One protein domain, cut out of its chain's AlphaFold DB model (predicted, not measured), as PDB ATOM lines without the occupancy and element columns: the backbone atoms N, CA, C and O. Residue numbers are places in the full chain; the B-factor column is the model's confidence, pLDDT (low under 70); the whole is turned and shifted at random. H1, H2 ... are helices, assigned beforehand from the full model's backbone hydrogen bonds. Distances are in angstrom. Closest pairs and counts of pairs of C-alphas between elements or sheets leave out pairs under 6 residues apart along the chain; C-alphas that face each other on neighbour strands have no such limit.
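AT A GLANCE: This is residues 213 to 268 of the 553 residues of an uncharacterized protein of Stentor coeruleus (UniProt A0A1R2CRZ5). Two long, straight helices, H1 and H2, make an open L, joined at its corner by the tight link of residues 242 to 245. H1 is the longer arm and H2 the shorter one; the space between the arms is empty, and the helices are not packed on each other. The printed part has 56 residues, with two named helices in the order H1, H2 and no named strand; the class is all helix. The whole is extended, with a radius of gyration of the C-alphas of 19.5 A, and its outline is flat, 59 by 30 by 12 A.

IN THESE COORDINATES: H1, the longest helix, holds residues 213 to 241 and is 42.0 A long from first to last C-alpha. It begins with C-alpha 213 at (-13.092, -23.957, -11.509) and ends with C-alpha 241 at (-11.730, -31.833, -52.704); from one to the other it is mainly z that falls. H2 holds residues 246 to 268 and is 32.4 A long. From C-alpha 246 at (-1.899, -39.511, -48.254) to C-alpha 268 at (28.600, -29.184, -51.771) it is mainly x that rises.

HOW THE PARTS SIT: H1 and H2 are apart, with no C-alpha of the one within 8 A of the other. The link between them, four residues, is tight. Residues 213 to 235 of H1 stand free, and so do residues 237 to 243, of which 237 to 241 belong to H1. Residues 245 to 268, of which 246 to 268 belong to H2, stand free too. In H1 and H2 every O i to N i+4 pair is within hydrogen-bond range.

THE WHOLE: The two C-alphas farthest apart are those of Glu 213 and Met 266, 59.1 A. The printed part has no cut, and no link is long. The mean pLDDT of the printed part is 92.1, with 97 for H1 and 87 for H2; one residue, Asp 268, is under 70.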
ATOM      1  N   GLU A 213     -14.378 -24.084 -10.821       97.50
ATOM      2  CA  GLU A 213     -13.092 -23.957 -11.509       97.50
ATOM      3  C   GLU A 213     -12.718 -25.241 -12.259       97.50
ATOM      4  O   GLU A 213     -12.377 -25.182 -13.445       97.50
ATOM      5  N   GLU A 214     -12.882 -26.408 -11.630       98.00
ATOM      6  CA  GLU A 214     -12.723 -27.719 -12.271       98.00
ATOM      7  C   GLU A 214     -13.613 -27.848 -13.515       98.00
ATOM      8  O   GLU A 214     -13.154 -28.266 -14.583       98.00
ATOM      9  N   PHE A 215     -14.875 -27.419 -13.418       97.81
ATOM     10  CA  PHE A 215     -15.802 -27.404 -14.547       97.81
ATOM     11  C   PHE A 215     -15.346 -26.466 -15.676       97.81
ATOM     12  O   PHE A 215     -15.434 -26.831 -16.852       97.81
ATOM     13  N   ILE A 216     -14.822 -25.277 -15.362       96.69
ATOM     14  CA  ILE A 216     -14.270 -24.356 -16.367       96.69
ATOM     15  C   ILE A 216     -13.071 -24.990 -17.079       96.69
ATOM     16  O   ILE A 216     -12.975 -24.906 -18.309       96.69
ATOM     17  N   ILE A 217     -12.166 -25.634 -16.337       98.00
ATOM     18  CA  ILE A 217     -11.002 -26.331 -16.898       98.00
ATOM     19  C   ILE A 217     -11.461 -27.453 -17.833       98.00
ATOM     20  O   ILE A 217     -11.006 -27.523 -18.979       98.00
ATOM     21  N   TYR A 218     -12.401 -28.288 -17.387       98.31
ATOM     22  CA  TYR A 218     -13.004 -29.342 -18.203       98.31
ATOM     23  C   TYR A 218     -13.633 -28.778 -19.484       98.31
ATOM     24  O   TYR A 218     -13.338 -29.244 -20.586       98.31
ATOM     25  N   ARG A 219     -14.434 -27.713 -19.370       97.75
ATOM     26  CA  ARG A 219     -15.078 -27.045 -20.509       97.75
ATOM     27  C   ARG A 219     -14.057 -26.525 -21.521       97.75
ATOM     28  O   ARG A 219     -14.267 -26.686 -22.722       97.75
ATOM     29  N   LYS A 220     -12.953 -25.921 -21.065       97.50
ATOM     30  CA  LYS A 220     -11.865 -25.447 -21.941       97.50
ATOM     31  C   LYS A 220     -11.208 -26.604 -22.696       97.50
ATOM     32  O   LYS A 220     -11.060 -26.504 -23.914       97.50
ATOM     33  N   LYS A 221     -10.879 -27.703 -22.006       98.12
ATOM     34  CA  LYS A 221     -10.327 -28.922 -22.630       98.12
ATOM     35  C   LYS A 221     -11.283 -29.482 -23.683       98.12
ATOM     36  O   LYS A 221     -10.885 -29.690 -24.827       98.12
ATOM     37  N   ARG A 222     -12.568 -29.611 -23.344       97.69
ATOM     38  CA  ARG A 222     -13.590 -30.115 -24.265       97.69
ATOM     39  C   ARG A 222     -13.765 -29.226 -25.496       97.69
ATOM     40  O   ARG A 222     -13.889 -29.722 -26.611       97.69
ATOM     41  N   LEU A 223     -13.742 -27.907 -25.321       97.75
ATOM     42  CA  LEU A 223     -13.832 -26.955 -26.426       97.75
ATOM     43  C   LEU A 223     -12.603 -27.024 -27.347       97.75
ATOM     44  O   LEU A 223     -12.743 -26.890 -28.562       97.75
ATOM     45  N   PHE A 224     -11.415 -27.268 -26.792       98.25
ATOM     46  CA  PHE A 224     -10.203 -27.514 -27.573       98.25
ATOM     47  C   PHE A 224     -10.301 -28.808 -28.396       98.25
ATOM     48  O   PHE A 224     -10.010 -28.783 -29.590       98.25
ATOM     49  N   GLU A 225     -10.778 -29.908 -27.806       98.06
ATOM     50  CA  GLU A 225     -11.035 -31.166 -28.526       98.06
ATOM     51  C   GLU A 225     -12.014 -30.972 -29.687       98.06
ATOM     52  O   GLU A 225     -11.744 -31.404 -30.805       98.06
ATOM     53  N   ILE A 226     -13.129 -30.271 -29.449       97.25
ATOM     54  CA  ILE A 226     -14.123 -29.972 -30.487       97.25
ATOM     55  C   ILE A 226     -13.487 -29.153 -31.616       97.25
ATOM     56  O   ILE A 226     -13.642 -29.503 -32.785       97.25
ATOM     57  N   LYS A 227     -12.726 -28.099 -31.290       97.88
ATOM     58  CA  LYS A 227     -12.007 -27.287 -32.287       97.88
ATOM     59  C   LYS A 227     -11.005 -28.116 -33.090       97.88
ATOM     60  O   LYS A 227     -10.951 -27.974 -34.308       97.88
ATOM     61  N   ARG A 228     -10.247 -28.997 -32.433       97.19
ATOM     62  CA  ARG A 228      -9.307 -29.917 -33.089       97.19
ATOM     63  C   ARG A 228     -10.034 -30.858 -34.047       97.19
ATOM     64  O   ARG A 228      -9.601 -31.009 -35.184       97.19
ATOM     65  N   ASN A 229     -11.147 -31.448 -33.621       98.00
ATOM     66  CA  ASN A 229     -11.936 -32.358 -34.451       98.00
ATOM     67  C   ASN A 229     -12.546 -31.639 -35.660       98.00
ATOM     68  O   ASN A 229     -12.497 -32.167 -36.770       98.00
ATOM     69  N   LEU A 230     -13.046 -30.415 -35.473       97.44
ATOM     70  CA  LEU A 230     -13.512 -29.569 -36.573       97.44
ATOM     71  C   LEU A 230     -12.377 -29.239 -37.546       97.44
ATOM     72  O   LEU A 230     -12.562 -29.377 -38.751       97.44
ATOM     73  N   ALA A 231     -11.189 -28.886 -37.046       97.31
ATOM     74  CA  ALA A 231     -10.023 -28.623 -37.885       97.31
ATOM     75  C   ALA A 231      -9.626 -29.862 -38.712       97.31
ATOM     76  O   ALA A 231      -9.447 -29.764 -39.928       97.31
ATOM     77  N   ILE A 232      -9.575 -31.045 -38.090       96.44
ATOM     78  CA  ILE A 232      -9.314 -32.317 -38.783       96.44
ATOM     79  C   ILE A 232     -10.374 -32.570 -39.862       96.44
ATOM     80  O   ILE A 232     -10.025 -32.920 -40.988       96.44
ATOM     81  N   ALA A 233     -11.656 -32.352 -39.557       96.38
ATOM     82  CA  ALA A 233     -12.739 -32.509 -40.524       96.38
ATOM     83  C   ALA A 233     -12.609 -31.528 -41.701       96.38
ATOM     84  O   ALA A 233     -12.767 -31.935 -42.852       96.38
ATOM     85  N   THR A 234     -12.257 -30.263 -41.443       97.06
ATOM     86  CA  THR A 234     -12.034 -29.264 -42.501       97.06
ATOM     87  C   THR A 234     -10.844 -29.615 -43.385       97.06
ATOM     88  O   THR A 234     -10.972 -29.584 -44.607       97.06
ATOM     89  N   VAL A 235      -9.718 -30.033 -42.799       94.62
ATOM     90  CA  VAL A 235      -8.532 -30.469 -43.549       94.62
ATOM     91  C   VAL A 235      -8.863 -31.711 -44.371       94.62
ATOM     92  O   VAL A 235      -8.573 -31.753 -45.562       94.62
ATOM     93  N   SER A 236      -9.552 -32.690 -43.781       93.50
ATOM     94  CA  SER A 236     -10.018 -33.889 -44.486       93.50
ATOM     95  C   SER A 236     -10.924 -33.536 -45.673       93.50
ATOM     96  O   SER A 236     -10.749 -34.080 -46.762       93.50
ATOM     97  N   LYS A 237     -11.839 -32.570 -45.511       95.50
ATOM     98  CA  LYS A 237     -12.698 -32.070 -46.597       95.50
ATOM     99  C   LYS A 237     -11.881 -31.429 -47.722       95.50
ATOM    100  O   LYS A 237     -12.106 -31.765 -48.881       95.50
ATOM    101  N   ILE A 238     -10.905 -30.581 -47.396       93.94
ATOM    102  CA  ILE A 238     -10.008 -29.952 -48.382       93.94
ATOM    103  C   ILE A 238      -9.191 -31.015 -49.132       93.94
ATOM    104  O   ILE A 238      -9.136 -30.996 -50.359       93.94
ATOM    105  N   PHE A 239      -8.611 -31.990 -48.427       92.94
ATOM    106  CA  PHE A 239      -7.835 -33.074 -49.044       92.94
ATOM    107  C   PHE A 239      -8.685 -33.916 -50.001       92.94
ATOM    108  O   PHE A 239      -8.221 -34.252 -51.094       92.94
ATOM    109  N   LYS A 240      -9.936 -34.216 -49.619       92.25
ATOM    110  CA  LYS A 240     -10.909 -34.889 -50.491       92.25
ATOM    111  C   LYS A 240     -11.218 -34.051 -51.734       92.25
ATOM    112  O   LYS A 240     -11.164 -34.590 -52.834       92.25
ATOM    113  N   MET A 241     -11.470 -32.746 -51.579       93.50
ATOM    114  CA  MET A 241     -11.730 -31.833 -52.704       93.50
ATOM    115  C   MET A 241     -10.548 -31.755 -53.679       93.50
ATOM    116  O   MET A 241     -10.745 -31.797 -54.888       93.50
ATOM    117  N   MET A 242      -9.316 -31.706 -53.169       93.12
ATOM    118  CA  MET A 242      -8.105 -31.641 -53.995       93.12
ATOM    119  C   MET A 242      -7.645 -33.009 -54.530       93.12
ATOM    120  O   MET A 242      -6.612 -33.082 -55.194       93.12
ATOM    121  N   LYS A 243      -8.358 -34.106 -54.218       91.94
ATOM    122  CA  LYS A 243      -7.958 -35.496 -54.532       91.94
ATOM    123  C   LYS A 243      -6.529 -35.832 -54.063       91.94
ATOM    124  O   LYS A 243      -5.830 -36.669 -54.640       91.94
ATOM    125  N   LEU A 244      -6.074 -35.182 -52.992       87.38
ATOM    126  CA  LEU A 244      -4.745 -35.379 -52.423       87.38
ATOM    127  C   LEU A 244      -4.775 -36.562 -51.452       87.38
ATOM    128  O   LEU A 244      -4.979 -36.411 -50.251       87.38
ATOM    129  N   GLY A 245      -4.567 -37.770 -51.979       89.62
ATOM    130  CA  GLY A 245      -4.379 -38.959 -51.149       89.62
ATOM    131  C   GLY A 245      -3.090 -38.883 -50.322       89.62
ATOM    132  O   GLY A 245      -2.075 -38.350 -50.777       89.62
ATOM    133  N   PHE A 246      -3.085 -39.480 -49.125       83.56
ATOM    134  CA  PHE A 246      -1.899 -39.511 -48.254       83.56
ATOM    135  C   PHE A 246      -0.679 -40.138 -48.953       83.56
ATOM    136  O   PHE A 246       0.444 -39.660 -48.800       83.56
ATOM    137  N   LYS A 247      -0.905 -41.153 -49.803       89.38
ATOM    138  CA  LYS A 247       0.128 -41.752 -50.666       89.38
ATOM    139  C   LYS A 247       0.750 -40.721 -51.617       89.38
ATOM    140  O   LYS A 247       1.973 -40.658 -51.718       89.38
ATOM    141  N   ASN A 248      -0.066 -39.865 -52.239       88.31
ATOM    142  CA  ASN A 248       0.397 -38.838 -53.179       88.31
ATOM    143  C   ASN A 248       1.225 -37.764 -52.471       88.31
ATOM    144  O   ASN A 248       2.266 -37.353 -52.977       88.31
ATOM    145  N   ILE A 249       0.807 -37.345 -51.275       86.00
ATOM    146  CA  ILE A 249       1.556 -36.373 -50.469       86.00
ATOM    147  C   ILE A 249       2.868 -36.973 -49.971       86.00
ATOM    148  O   ILE A 249       3.914 -36.352 -50.144       86.00
ATOM    149  N   LYS A 250       2.852 -38.195 -49.425       92.56
ATOM    150  CA  LYS A 250       4.072 -38.898 -48.999       92.56
ATOM    151  C   LYS A 250       5.055 -39.043 -50.162       92.56
ATOM    152  O   LYS A 250       6.242 -38.782 -49.990       92.56
ATOM    153  N   HIS A 251       4.563 -39.387 -51.353       92.56
ATOM    154  CA  HIS A 251       5.384 -39.477 -52.556       92.56
ATOM    155  C   HIS A 251       5.961 -38.110 -52.966       92.56
ATOM    156  O   HIS A 251       7.162 -38.012 -53.212       92.56
ATOM    157  N   ARG A 252       5.153 -37.039 -52.959       89.69
ATOM    158  CA  ARG A 252       5.616 -35.665 -53.239       89.69
ATOM    159  C   ARG A 252       6.657 -35.182 -52.227       89.69
ATOM    160  O   ARG A 252       7.679 -34.651 -52.648       89.69
ATOM    161  N   ILE A 253       6.456 -35.419 -50.928       90.31
ATOM    162  CA  ILE A 253       7.421 -35.071 -49.870       90.31
ATOM    163  C   ILE A 253       8.716 -35.864 -50.042       90.31
ATOM    164  O   ILE A 253       9.790 -35.274 -49.993       90.31
ATOM    165  N   SER A 254       8.649 -37.178 -50.284       93.81
ATOM    166  CA  SER A 254       9.849 -37.980 -50.558       93.81
ATOM    167  C   SER A 254      10.591 -37.491 -51.800       93.81
ATOM    168  O   SER A 254      11.813 -37.377 -51.769       93.81
ATOM    169  N   ARG A 255       9.875 -37.157 -52.880       94.06
ATOM    170  CA  ARG A 255      10.474 -36.615 -54.108       94.06
ATOM    171  C   ARG A 255      11.130 -35.257 -53.858       94.06
ATOM    172  O   ARG A 255      12.247 -35.041 -54.310       94.06
ATOM    173  N   TYR A 256      10.477 -34.383 -53.098       94.56
ATOM    174  CA  TYR A 256      11.026 -33.092 -52.691       94.56
ATOM    175  C   TYR A 256      12.267 -33.250 -51.802       94.56
ATOM    176  O   TYR A 256      13.291 -32.643 -52.085       94.56
ATOM    177  N   LYS A 257      12.234 -34.134 -50.794       92.31
ATOM    178  CA  LYS A 257      13.402 -34.453 -49.954       92.31
ATOM    179  C   LYS A 257      14.561 -35.032 -50.771       92.31
ATOM    180  O   LYS A 257      15.704 -34.673 -50.519       92.31
ATOM    181  N   ARG A 258      14.290 -35.893 -51.761       90.44
ATOM    182  CA  ARG A 258      15.318 -36.392 -52.693       90.44
ATOM    183  C   ARG A 258      15.934 -35.254 -53.509       90.44
ATOM    184  O   ARG A 258      17.152 -35.212 -53.609       90.44
ATOM    185  N   ARG A 259      15.116 -34.324 -54.021       90.12
ATOM    186  CA  ARG A 259      15.578 -33.116 -54.734       90.12
ATOM    187  C   ARG A 259      16.411 -32.187 -53.849       90.12
ATOM    188  O   ARG A 259      17.444 -31.709 -54.289       90.12
ATOM    189  N   GLN A 260      16.000 -31.973 -52.601       90.06
ATOM    190  CA  GLN A 260      16.755 -31.205 -51.602       90.06
ATOM    191  C   GLN A 260      18.121 -31.839 -51.311       90.06
ATOM    192  O   GLN A 260      19.126 -31.148 -51.288       90.06
ATOM    193  N   ARG A 261      18.194 -33.170 -51.176       88.62
ATOM    194  CA  ARG A 261      19.480 -33.868 -51.002       88.62
ATOM    195  C   ARG A 261      20.384 -33.773 -52.230       88.62
ATOM    196  O   ARG A 261      21.584 -33.641 -52.070       88.62
ATOM    197  N   THR A 262      19.820 -33.839 -53.434       84.88
ATOM    198  CA  THR A 262      20.603 -33.707 -54.677       84.88
ATOM    199  C   THR A 262      21.082 -32.277 -54.898       84.88
ATOM    200  O   THR A 262      22.220 -32.088 -55.293       84.88
ATOM    201  N   THR A 263      20.262 -31.272 -54.589       82.25
ATOM    202  CA  THR A 263      20.673 -29.857 -54.641       82.25
ATOM    203  C   THR A 263      21.685 -29.504 -53.555       82.25
ATOM    204  O   THR A 263      22.644 -28.809 -53.855       82.25
ATOM    205  N   ALA A 264      21.536 -30.032 -52.336       80.44
ATOM    206  CA  ALA A 264      22.560 -29.921 -51.297       80.44
ATOM    207  C   ALA A 264      23.880 -30.566 -51.748       80.44
ATOM    208  O   ALA A 264      24.903 -29.901 -51.728       80.44
ATOM    209  N   ALA A 265      23.843 -31.792 -52.283       78.06
ATOM    210  CA  ALA A 265      25.036 -32.460 -52.803       78.06
ATOM    211  C   ALA A 265      25.680 -31.720 -53.993       78.06
ATOM    212  O   ALA A 265      26.899 -31.695 -54.102       78.06
ATOM    213  N   MET A 266      24.889 -31.100 -54.876       77.00
ATOM    214  CA  MET A 266      25.406 -30.266 -55.970       77.00
ATOM    215  C   MET A 266      26.004 -28.945 -55.474       77.00
ATOM    216  O   MET A 266      27.003 -28.490 -56.021       77.00
ATOM    217  N   ASN A 267      25.433 -28.343 -54.429       74.50
ATOM    218  CA  ASN A 267      26.012 -27.167 -53.785       74.50
ATOM    219  C   ASN A 267      27.299 -27.510 -53.025       74.50
ATOM    220  O   ASN A 267      28.244 -26.732 -53.082       74.50
ATOM    221  N   ASP A 268      27.371 -28.680 -52.389       68.12
ATOM    222  CA  ASP A 268      28.600 -29.184 -51.771       68.12
ATOM    223  C   ASP A 268      29.676 -29.440 -52.841       68.12
ATOM    224  O   ASP A 268      30.831 -29.076 -52.650       68.12
TER     225      ASP A 268